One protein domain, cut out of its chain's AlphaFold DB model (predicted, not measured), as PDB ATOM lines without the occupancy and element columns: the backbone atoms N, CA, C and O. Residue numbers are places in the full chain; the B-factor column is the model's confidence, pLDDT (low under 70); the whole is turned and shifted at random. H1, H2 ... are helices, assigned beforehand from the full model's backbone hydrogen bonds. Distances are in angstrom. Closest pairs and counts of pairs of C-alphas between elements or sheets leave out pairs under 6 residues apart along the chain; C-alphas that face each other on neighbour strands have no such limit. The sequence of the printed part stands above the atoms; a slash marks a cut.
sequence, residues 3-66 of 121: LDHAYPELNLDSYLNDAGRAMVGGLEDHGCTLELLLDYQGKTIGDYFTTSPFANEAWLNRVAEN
ATOM      1  N   LEU A   3     214.632 168.245 113.332       93.44
ATOM      2  CA  LEU A   3     213.911 167.274 112.494       93.44
ATOM      3  C   LEU A   3     213.452 167.883 111.156       93.44
ATOM      4  O   LEU A   3     213.558 167.227 110.130       93.44
ATOM      5  N   ASP A   4     213.039 169.150 111.143       94.44
ATOM      6  CA  ASP A   4     212.656 169.873 109.919       94.44
ATOM      7  C   ASP A   4     213.833 170.060 108.950       94.44
ATOM      8  O   ASP A   4     213.663 170.007 107.741       94.44
ATOM      9  N   HIS A   5     215.066 170.175 109.456       95.19
ATOM     10  CA  HIS A   5     216.244 170.189 108.582       95.19
ATOM     11  C   HIS A   5     216.476 168.830 107.895       95.19
ATOM     12  O   HIS A   5     216.929 168.785 106.754       95.19
ATOM     13  N   ALA A   6     216.176 167.718 108.577       96.25
ATOM     14  CA  ALA A   6     216.260 166.378 107.990       96.25
ATOM     15  C   ALA A   6     215.075 166.064 107.057       96.25
ATOM     16  O   ALA A   6     215.237 165.301 106.106       96.25
ATOM     17  N   TYR A   7     213.916 166.675 107.311       96.19
ATOM     18  CA  TYR A   7     212.664 166.478 106.581       96.19
ATOM     19  C   TYR A   7     212.033 167.834 106.209       96.19
ATOM     20  O   TYR A   7     211.046 168.240 106.833       96.19
ATOM     21  N   PRO A   8     212.584 168.562 105.216       95.25
ATOM     22  CA  PRO A   8     212.168 169.937 104.902       95.25
ATOM     23  C   PRO A   8     210.703 170.075 104.480       95.25
ATOM     24  O   PRO A   8     210.118 171.154 104.558       95.25
ATOM     25  N   GLU A   9     210.080 168.987 104.027       95.06
ATOM     26  CA  GLU A   9     208.658 168.945 103.701       95.06
ATOM     27  C   GLU A   9     207.736 169.087 104.922       95.06
ATOM     28  O   GLU A   9     206.544 169.344 104.745       95.06
ATOM     29  N   LEU A  10     208.258 168.941 106.148       94.56
ATOM     30  CA  LEU A  10     207.498 169.184 107.375       94.56
ATOM     31  C   LEU A  10     207.120 170.659 107.546       94.56
ATOM     32  O   LEU A  10     206.096 170.941 108.174       94.56
ATOM     33  N   ASN A  11     207.892 171.572 106.947       94.50
ATOM     34  CA  ASN A  11     207.631 173.006 106.891       94.50
ATOM     35  C   ASN A  11     207.334 173.610 108.275       94.50
ATOM     36  O   ASN A  11     206.258 174.178 108.507       94.50
ATOM     37  N   LEU A  12     208.284 173.471 109.203       95.19
ATOM     38  CA  LEU A  12     208.174 173.930 110.592       95.19
ATOM     39  C   LEU A  12     207.682 175.377 110.711       95.19
ATOM     40  O   LEU A  12     206.841 175.651 111.564       95.19
ATOM     41  N   ASP A  13     208.146 176.276 109.838       95.56
ATOM     42  CA  ASP A  13     207.775 177.699 109.848       95.56
ATOM     43  C   ASP A  13     206.254 177.921 109.847       95.56
ATOM     44  O   ASP A  13     205.744 178.794 110.554       95.56
ATOM     45  N   SER A  14     205.505 177.060 109.148       95.06
ATOM     46  CA  SER A  14     204.043 177.158 109.061       95.06
ATOM     47  C   SER A  14     203.299 176.916 110.381       95.06
ATOM     48  O   SER A  14     202.136 177.305 110.506       95.06
ATOM     49  N   TYR A  15     203.956 176.314 111.375       95.44
ATOM     50  CA  TYR A  15     203.398 176.052 112.706       95.44
ATOM     51  C   TYR A  15     203.779 177.123 113.734       95.44
ATOM     52  O   TYR A  15     203.235 177.130 114.841       95.44
ATOM     53  N   LEU A  16     204.722 178.010 113.405       96.75
ATOM     54  CA  LEU A  16     205.290 178.972 114.344       96.75
ATOM     55  C   LEU A  16     204.482 180.271 114.392       96.75
ATOM     56  O   LEU A  16     203.972 180.776 113.386       96.75
ATOM     57  N   ASN A  17     204.405 180.855 115.585       97.75
ATOM     58  CA  ASN A  17     204.046 182.263 115.746       97.75
ATOM     59  C   ASN A  17     205.300 183.150 115.559       97.75
ATOM     60  O   ASN A  17     206.395 182.649 115.289       97.75
ATOM     61  N   ASP A  18     205.165 184.472 115.696       98.44
ATOM     62  CA  ASP A  18     206.303 185.393 115.535       98.44
ATOM     63  C   ASP A  18     207.435 185.124 116.540       98.44
ATOM     64  O   ASP A  18     208.610 185.160 116.174       98.44
ATOM     65  N   ALA A  19     207.094 184.797 117.792       98.12
ATOM     66  CA  ALA A  19     208.080 184.439 118.808       98.12
ATOM     67  C   ALA A  19     208.786 183.116 118.473       98.12
ATOM     68  O   ALA A  19     209.980 182.981 118.725       98.12
ATOM     69  N   GLY A  20     208.076 182.154 117.880       97.38
ATOM     70  CA  GLY A  20     208.633 180.885 117.416       97.38
ATOM     71  C   GLY A  20     209.622 181.068 116.273       97.38
ATOM     72  O   GLY A  20     210.707 180.496 116.313       97.38
ATOM     73  N   ARG A  21     209.297 181.924 115.296       97.94
ATOM     74  CA  ARG A  21     210.229 182.294 114.218       97.94
ATOM     75  C   ARG A  21     211.487 182.969 114.754       97.94
ATOM     76  O   ARG A  21     212.589 182.621 114.341       97.94
ATOM     77  N   ALA A  22     211.334 183.894 115.703       97.38
ATOM     78  CA  ALA A  22     212.473 184.538 116.355       97.38
ATOM     79  C   ALA A  22     213.330 183.534 117.147       97.38
ATOM     80  O   ALA A  22     214.554 183.576 117.058       97.38
ATOM     81  N   MET A  23     212.694 182.607 117.872       96.75
ATOM     82  CA  MET A  23     213.370 181.518 118.585       96.75
ATOM     83  C   MET A  23     214.180 180.641 117.627       96.75
ATOM     84  O   MET A  23     215.366 180.437 117.862       96.75
ATOM     85  N   VAL A  24     213.588 180.191 116.518       96.50
ATOM     86  CA  VAL A  24     214.294 179.390 115.507       96.50
ATOM     87  C   VAL A  24     215.488 180.146 114.927       96.50
ATOM     88  O   VAL A  24     216.574 179.579 114.856       96.50
ATOM     89  N   GLY A  25     215.324 181.430 114.594       96.69
ATOM     90  CA  GLY A  25     216.435 182.260 114.128       96.69
ATOM     91  C   GLY A  25     217.578 182.357 115.148       96.69
ATOM     92  O   GLY A  25     218.739 182.248 114.771       96.69
ATOM     93  N   GLY A  26     217.261 182.493 116.441       95.38
ATOM     94  CA  GLY A  26     218.266 182.487 117.512       95.38
ATOM     95  C   GLY A  26     218.973 181.137 117.666       95.38
ATOM     96  O   GLY A  26     220.197 181.090 117.789       95.38
ATOM     97  N   LEU A  27     218.224 180.030 117.587       95.38
ATOM     98  CA  LEU A  27     218.799 178.682 117.615       95.38
ATOM     99  C   LEU A  27     219.786 178.452 116.462       95.38
ATOM    100  O   LEU A  27     220.827 177.840 116.672       95.38
ATOM    101  N   GLU A  28     219.462 178.923 115.258       94.75
ATOM    102  CA  GLU A  28     220.306 178.736 114.073       94.75
ATOM    103  C   GLU A  28     221.547 179.639 114.066       94.75
ATOM    104  O   GLU A  28     222.582 179.239 113.536       94.75
ATOM    105  N   ASP A  29     221.464 180.827 114.667       95.44
ATOM    106  CA  ASP A  29     222.562 181.796 114.711       95.44
ATOM    107  C   ASP A  29     223.604 181.477 115.801       95.44
ATOM    108  O   ASP A  29     224.808 181.531 115.548       95.44
ATOM    109  N   HIS A  30     223.160 181.120 117.011       92.38
ATOM    110  CA  HIS A  30     224.054 180.944 118.168       92.38
ATOM    111  C   HIS A  30     223.634 179.836 119.147       92.38
ATOM    112  O   HIS A  30     224.269 179.670 120.190       92.38
ATOM    113  N   GLY A  31     222.591 179.059 118.843       92.12
ATOM    114  CA  GLY A  31     222.090 178.020 119.740       92.12
ATOM    115  C   GLY A  31     223.081 176.873 119.948       92.12
ATOM    116  O   GLY A  31     223.263 176.032 119.069       92.12
ATOM    117  N   CYS A  32     223.666 176.787 121.144       94.38
ATOM    118  CA  CYS A  32     224.387 175.611 121.636       94.38
ATOM    119  C   CYS A  32     223.691 175.031 122.884       94.38
ATOM    120  O   CYS A  32     222.738 175.595 123.416       94.38
ATOM    121  N   THR A  33     224.127 173.856 123.351       92.69
ATOM    122  CA  THR A  33     223.432 173.095 124.411       92.69
ATOM    123  C   THR A  33     223.144 173.905 125.681       92.69
ATOM    124  O   THR A  33     222.102 173.702 126.303       92.69
ATOM    125  N   LEU A  34     224.043 174.811 126.077       93.12
ATOM    126  CA  LEU A  34     223.868 175.610 127.289       93.12
ATOM    127  C   LEU A  34     222.785 176.683 127.105       93.12
ATOM    128  O   LEU A  34     221.925 176.835 127.966       93.12
ATOM    129  N   GLU A  35     222.798 177.375 125.971       94.88
ATOM    130  CA  GLU A  35     221.815 178.382 125.567       94.88
ATOM    131  C   GLU A  35     220.427 177.742 125.454       94.88
ATOM    132  O   GLU A  35     219.458 178.258 126.005       94.88
ATOM    133  N   LEU A  36     220.336 176.544 124.855       92.81
ATOM    134  CA  LEU A  36     219.084 175.784 124.808       92.81
ATOM    135  C   LEU A  36     218.506 175.508 126.209       92.81
ATOM    136  O   LEU A  36     217.292 175.585 126.399       92.81
ATOM    137  N   LEU A  37     219.357 175.183 127.186       91.50
ATOM    138  CA  LEU A  37     218.928 174.878 128.551       91.50
ATOM    139  C   LEU A  37     218.490 176.131 129.324       91.50
ATOM    140  O   LEU A  37     217.537 176.067 130.103       91.50
ATOM    141  N   LEU A  38     219.198 177.246 129.142       93.56
ATOM    142  CA  LEU A  38     218.994 178.460 129.930       93.56
ATOM    143  C   LEU A  38     217.921 179.379 129.337       93.56
ATOM    144  O   LEU A  38     217.044 179.838 130.068       93.56
ATOM    145  N   ASP A  39     217.942 179.616 128.026       94.44
ATOM    146  CA  ASP A  39     217.111 180.651 127.392       94.44
ATOM    147  C   ASP A  39     215.643 180.224 127.238       94.44
ATOM    148  O   ASP A  39     214.737 181.062 127.166       94.44
ATOM    149  N   TYR A  40     215.389 178.912 127.235       94.06
ATOM    150  CA  TYR A  40     214.064 178.331 127.000       94.06
ATOM    151  C   TYR A  40     213.470 177.635 128.232       94.06
ATOM    152  O   TYR A  40     212.454 176.941 128.134       94.06
ATOM    153  N   GLN A  41     214.054 177.845 129.416       94.69
ATOM    154  CA  GLN A  41     213.540 177.276 130.658       94.69
ATOM    155  C   GLN A  41     212.103 177.749 130.943       94.69
ATOM    156  O   GLN A  41     211.783 178.936 130.887       94.69
ATOM    157  N   GLY A  42     211.222 176.803 131.281       95.06
ATOM    158  CA  GLY A  42     209.832 177.090 131.652       95.06
ATOM    159  C   GLY A  42     208.935 177.533 130.494       95.06
ATOM    160  O   GLY A  42     207.771 177.854 130.727       95.06
ATOM    161  N   LYS A  43     209.448 177.541 129.259       95.50
ATOM    162  CA  LYS A  43     208.648 177.787 128.061       95.50
ATOM    163  C   LYS A  43     207.799 176.576 127.710       95.50
ATOM    164  O   LYS A  43     208.147 175.429 127.983       95.50
ATOM    165  N   THR A  44     206.678 176.851 127.067       93.94
ATOM    166  CA  THR A  44     205.709 175.863 126.613       93.94
ATOM    167  C   THR A  44     205.546 175.935 125.101       93.94
ATOM    168  O   THR A  44     205.935 176.898 124.447       93.94
ATOM    169  N   ILE A  45     204.911 174.918 124.524       92.62
ATOM    170  CA  ILE A  45     204.631 174.884 123.082       92.62
ATOM    171  C   ILE A  45     203.742 176.050 122.646       92.62
ATOM    172  O   ILE A  45     203.976 176.631 121.591       92.62
ATOM    173  N   GLY A  46     202.771 176.448 123.472       94.44
ATOM    174  CA  GLY A  46     201.890 177.576 123.159       94.44
ATOM    175  C   GLY A  46     202.617 178.921 123.052       94.44
ATOM    176  O   GLY A  46     202.119 179.819 122.378       94.44
ATOM    177  N   ASP A  47     203.806 179.055 123.652       96.56
ATOM    178  CA  ASP A  47     204.594 180.288 123.567       96.56
ATOM    179  C   ASP A  47     205.170 180.512 122.160       96.56
ATOM    180  O   ASP A  47     205.361 181.656 121.747       96.56
ATOM    181  N   TYR A  48     205.401 179.440 121.392       96.75
ATOM    182  CA  TYR A  48     206.117 179.492 120.109       96.75
ATOM    183  C   TYR A  48     205.312 178.990 118.908       96.75
ATOM    184  O   TYR A  48     205.632 179.331 117.768       96.75
ATOM    185  N   PHE A  49     204.258 178.209 119.135       95.38
ATOM    186  CA  PHE A  49     203.509 177.545 118.075       95.38
ATOM    187  C   PHE A  49     202.068 178.058 118.004       95.38
ATOM    188  O   PHE A  49     201.380 178.165 119.016       95.38
ATOM    189  N   THR A  50     201.585 178.341 116.793       95.44
ATOM    190  CA  THR A  50     200.162 178.615 116.528       95.44
ATOM    191  C   THR A  50     199.339 177.328 116.501       95.44
ATOM    192  O   THR A  50     198.148 177.341 116.802       95.44
ATOM    193  N   THR A  51     199.958 176.205 116.137       90.81
ATOM    194  CA  THR A  51     199.370 174.861 116.155       90.81
ATOM    195  C   THR A  51     200.445 173.860 116.555       90.81
ATOM    196  O   THR A  51     201.572 173.934 116.076       90.81
ATOM    197  N   SER A  52     200.110 172.912 117.433       85.75
ATOM    198  CA  SER A  52     201.072 171.901 117.885       85.75
ATOM    199  C   SER A  52     201.426 170.929 116.748       85.75
ATOM    200  O   SER A  52     200.524 170.249 116.249       85.75
ATOM    201  N   PRO A  53     202.712 170.788 116.370       82.06
ATOM    202  CA  PRO A  53     203.127 169.798 115.378       82.06
ATOM    203  C   PRO A  53     203.098 168.367 115.940       82.06
ATOM    204  O   PRO A  53     203.085 167.404 115.183       82.06
ATOM    205  N   PHE A  54     203.036 168.187 117.263       80.00
ATOM    206  CA  PHE A  54     203.168 166.868 117.900       80.00
ATOM    207  C   PHE A  54     201.948 165.957 117.749       80.00
ATOM    208  O   PHE A  54     202.042 164.760 118.001       80.00
ATOM    209  N   ALA A  55     200.807 166.513 117.344       78.31
ATOM    210  CA  ALA A  55     199.609 165.750 117.000       78.31
ATOM    211  C   ALA A  55     199.401 165.648 115.477       78.31
ATOM    212  O   ALA A  55     198.338 165.223 115.028       78.31
ATOM    213  N   ASN A  56     200.385 166.070 114.675       88.81
ATOM    214  CA  ASN A  56     200.316 166.036 113.223       88.81
ATOM    215  C   ASN A  56     200.887 164.715 112.684       88.81
ATOM    216  O   ASN A  56     202.006 164.329 113.017       88.81
ATOM    217  N   GLU A  57     200.130 164.039 111.819       93.19
ATOM    218  CA  GLU A  57     200.511 162.737 111.263       93.19
ATOM    219  C   GLU A  57     201.825 162.786 110.467       93.19
ATOM    220  O   GLU A  57     202.643 161.881 110.591       93.19
ATOM    221  N   ALA A  58     202.087 163.859 109.710       93.31
ATOM    222  CA  ALA A  58     203.334 163.990 108.956       93.31
ATOM    223  C   ALA A  58     204.554 164.019 109.890       93.31
ATOM    224  O   ALA A  58     205.533 163.313 109.648       93.31
ATOM    225  N   TRP A  59     204.467 164.766 110.994       94.81
ATOM    226  CA  TRP A  59     205.515 164.808 112.016       94.81
ATOM    227  C   TRP A  59     205.677 163.459 112.722       94.81
ATOM    228  O   TRP A  59     206.799 162.971 112.858       94.81
ATOM    229  N   LEU A  60     204.572 162.825 113.127       93.75
ATOM    230  CA  LEU A  60     204.599 161.512 113.784       93.75
ATOM    231  C   LEU A  60     205.220 160.431 112.890       93.75
ATOM    232  O   LEU A  60     206.004 159.619 113.379       93.75
ATOM    233  N   ASN A  61     204.937 160.458 111.587       94.75
ATOM    234  CA  ASN A  61     205.522 159.531 110.623       94.75
ATOM    235  C   ASN A  61     207.047 159.679 110.556       94.75
ATOM    236  O   ASN A  61     207.761 158.682 110.644       94.75
ATOM    237  N   ARG A  62     207.564 160.915 110.488       95.56
ATOM    238  CA  ARG A  62     209.019 161.146 110.486       95.56
ATOM    239  C   ARG A  62     209.675 160.776 111.816       95.56
ATOM    240  O   ARG A  62     210.769 160.221 111.820       95.56
ATOM    241  N   VAL A  63     209.009 160.999 112.948       93.81
ATOM    242  CA  VAL A  63     209.499 160.522 114.256       93.81
ATOM    243  C   VAL A  63     209.576 158.991 114.297       93.81
ATOM    244  O   VAL A  63     210.557 158.447 114.801       93.81
ATOM    245  N   ALA A  64     208.590 158.287 113.735       93.44
ATOM    246  CA  ALA A  64     208.572 156.824 113.705       93.44
ATOM    247  C   ALA A  64     209.716 156.222 112.866       93.44
ATOM    248  O   ALA A  64     210.204 155.141 113.186       93.44
ATOM    249  N   GLU A  65     210.198 156.930 111.841       94.62
ATOM    250  CA  GLU A  65     211.390 156.530 111.075       94.62
ATOM    251  C   GLU A  65     212.688 156.594 111.899       94.62
ATOM    252  O   GLU A  65     213.662 155.921 111.570       94.62
ATOM    253  N   ASN A  66     212.707 157.369 112.987       92.94
ATOM    254  CA  ASN A  66     213.876 157.590 113.843       92.94
ATOM    255  C   ASN A  66     213.866 156.686 115.092       92.94
ATOM    256  O   ASN A  66     214.360 157.059 116.156       92.94
TER     257      ASN A  66
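Overview. This is residues 3 to 66 of the 121 residues of the protein "Lipase" of Micromonospora aurantiaca (UniProt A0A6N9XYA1). The model is an open U of six short helices with few contacts: H3 and H4 make one arm, H1 and H6 the other, and H2 and H5 lie at the base. The printed part has 64 residues, class all helix, with H1 to H6 in chain order and no named strand. It is compact, radius of gyration of the C-alphas 12.3 A, spanning 30 by 22 by 18 A.

Along the chain. H1, residues 3 to 6, begins at C-alpha 3 (213.911, 167.274, 112.494). H2 is residues 12 to 15, H3 18 to 30, 18.5 A long, H4 33 to 39, 10.3 A, and H5 45 to 48. H6, residues 57 to 65, 12.5 A, ends at C-alpha 65 (211.390, 156.530, 111.075).

Arrangement. H1 and H6 are near each other. H1 and H2 are close but not clearly touching, C-alphas 4 and 12 closest at 6.1 A; likewise H2 and H3, 13 and 21, 6.8 A. H3 and H4 are too, 27 and 36, 7.8 A, opposite ways at a steep tilt of 36 degrees, only just steep. H3, with residues 18 to 23 alone, touches H5, C-alphas 20 and 48 closest at 3.9 A. H3 and H6 are apart. H3, H4 and H6 have every O i to N i+4 pair within hydrogen-bond range; H1, H2 and H5 are too short for one.

Size, cuts and confidence. The C-alphas of Leu 34 and Glu 57 are farthest apart, 31.1 A. The printed part has no cut, no link is long, and no printed residue is under 70 in pLDDT.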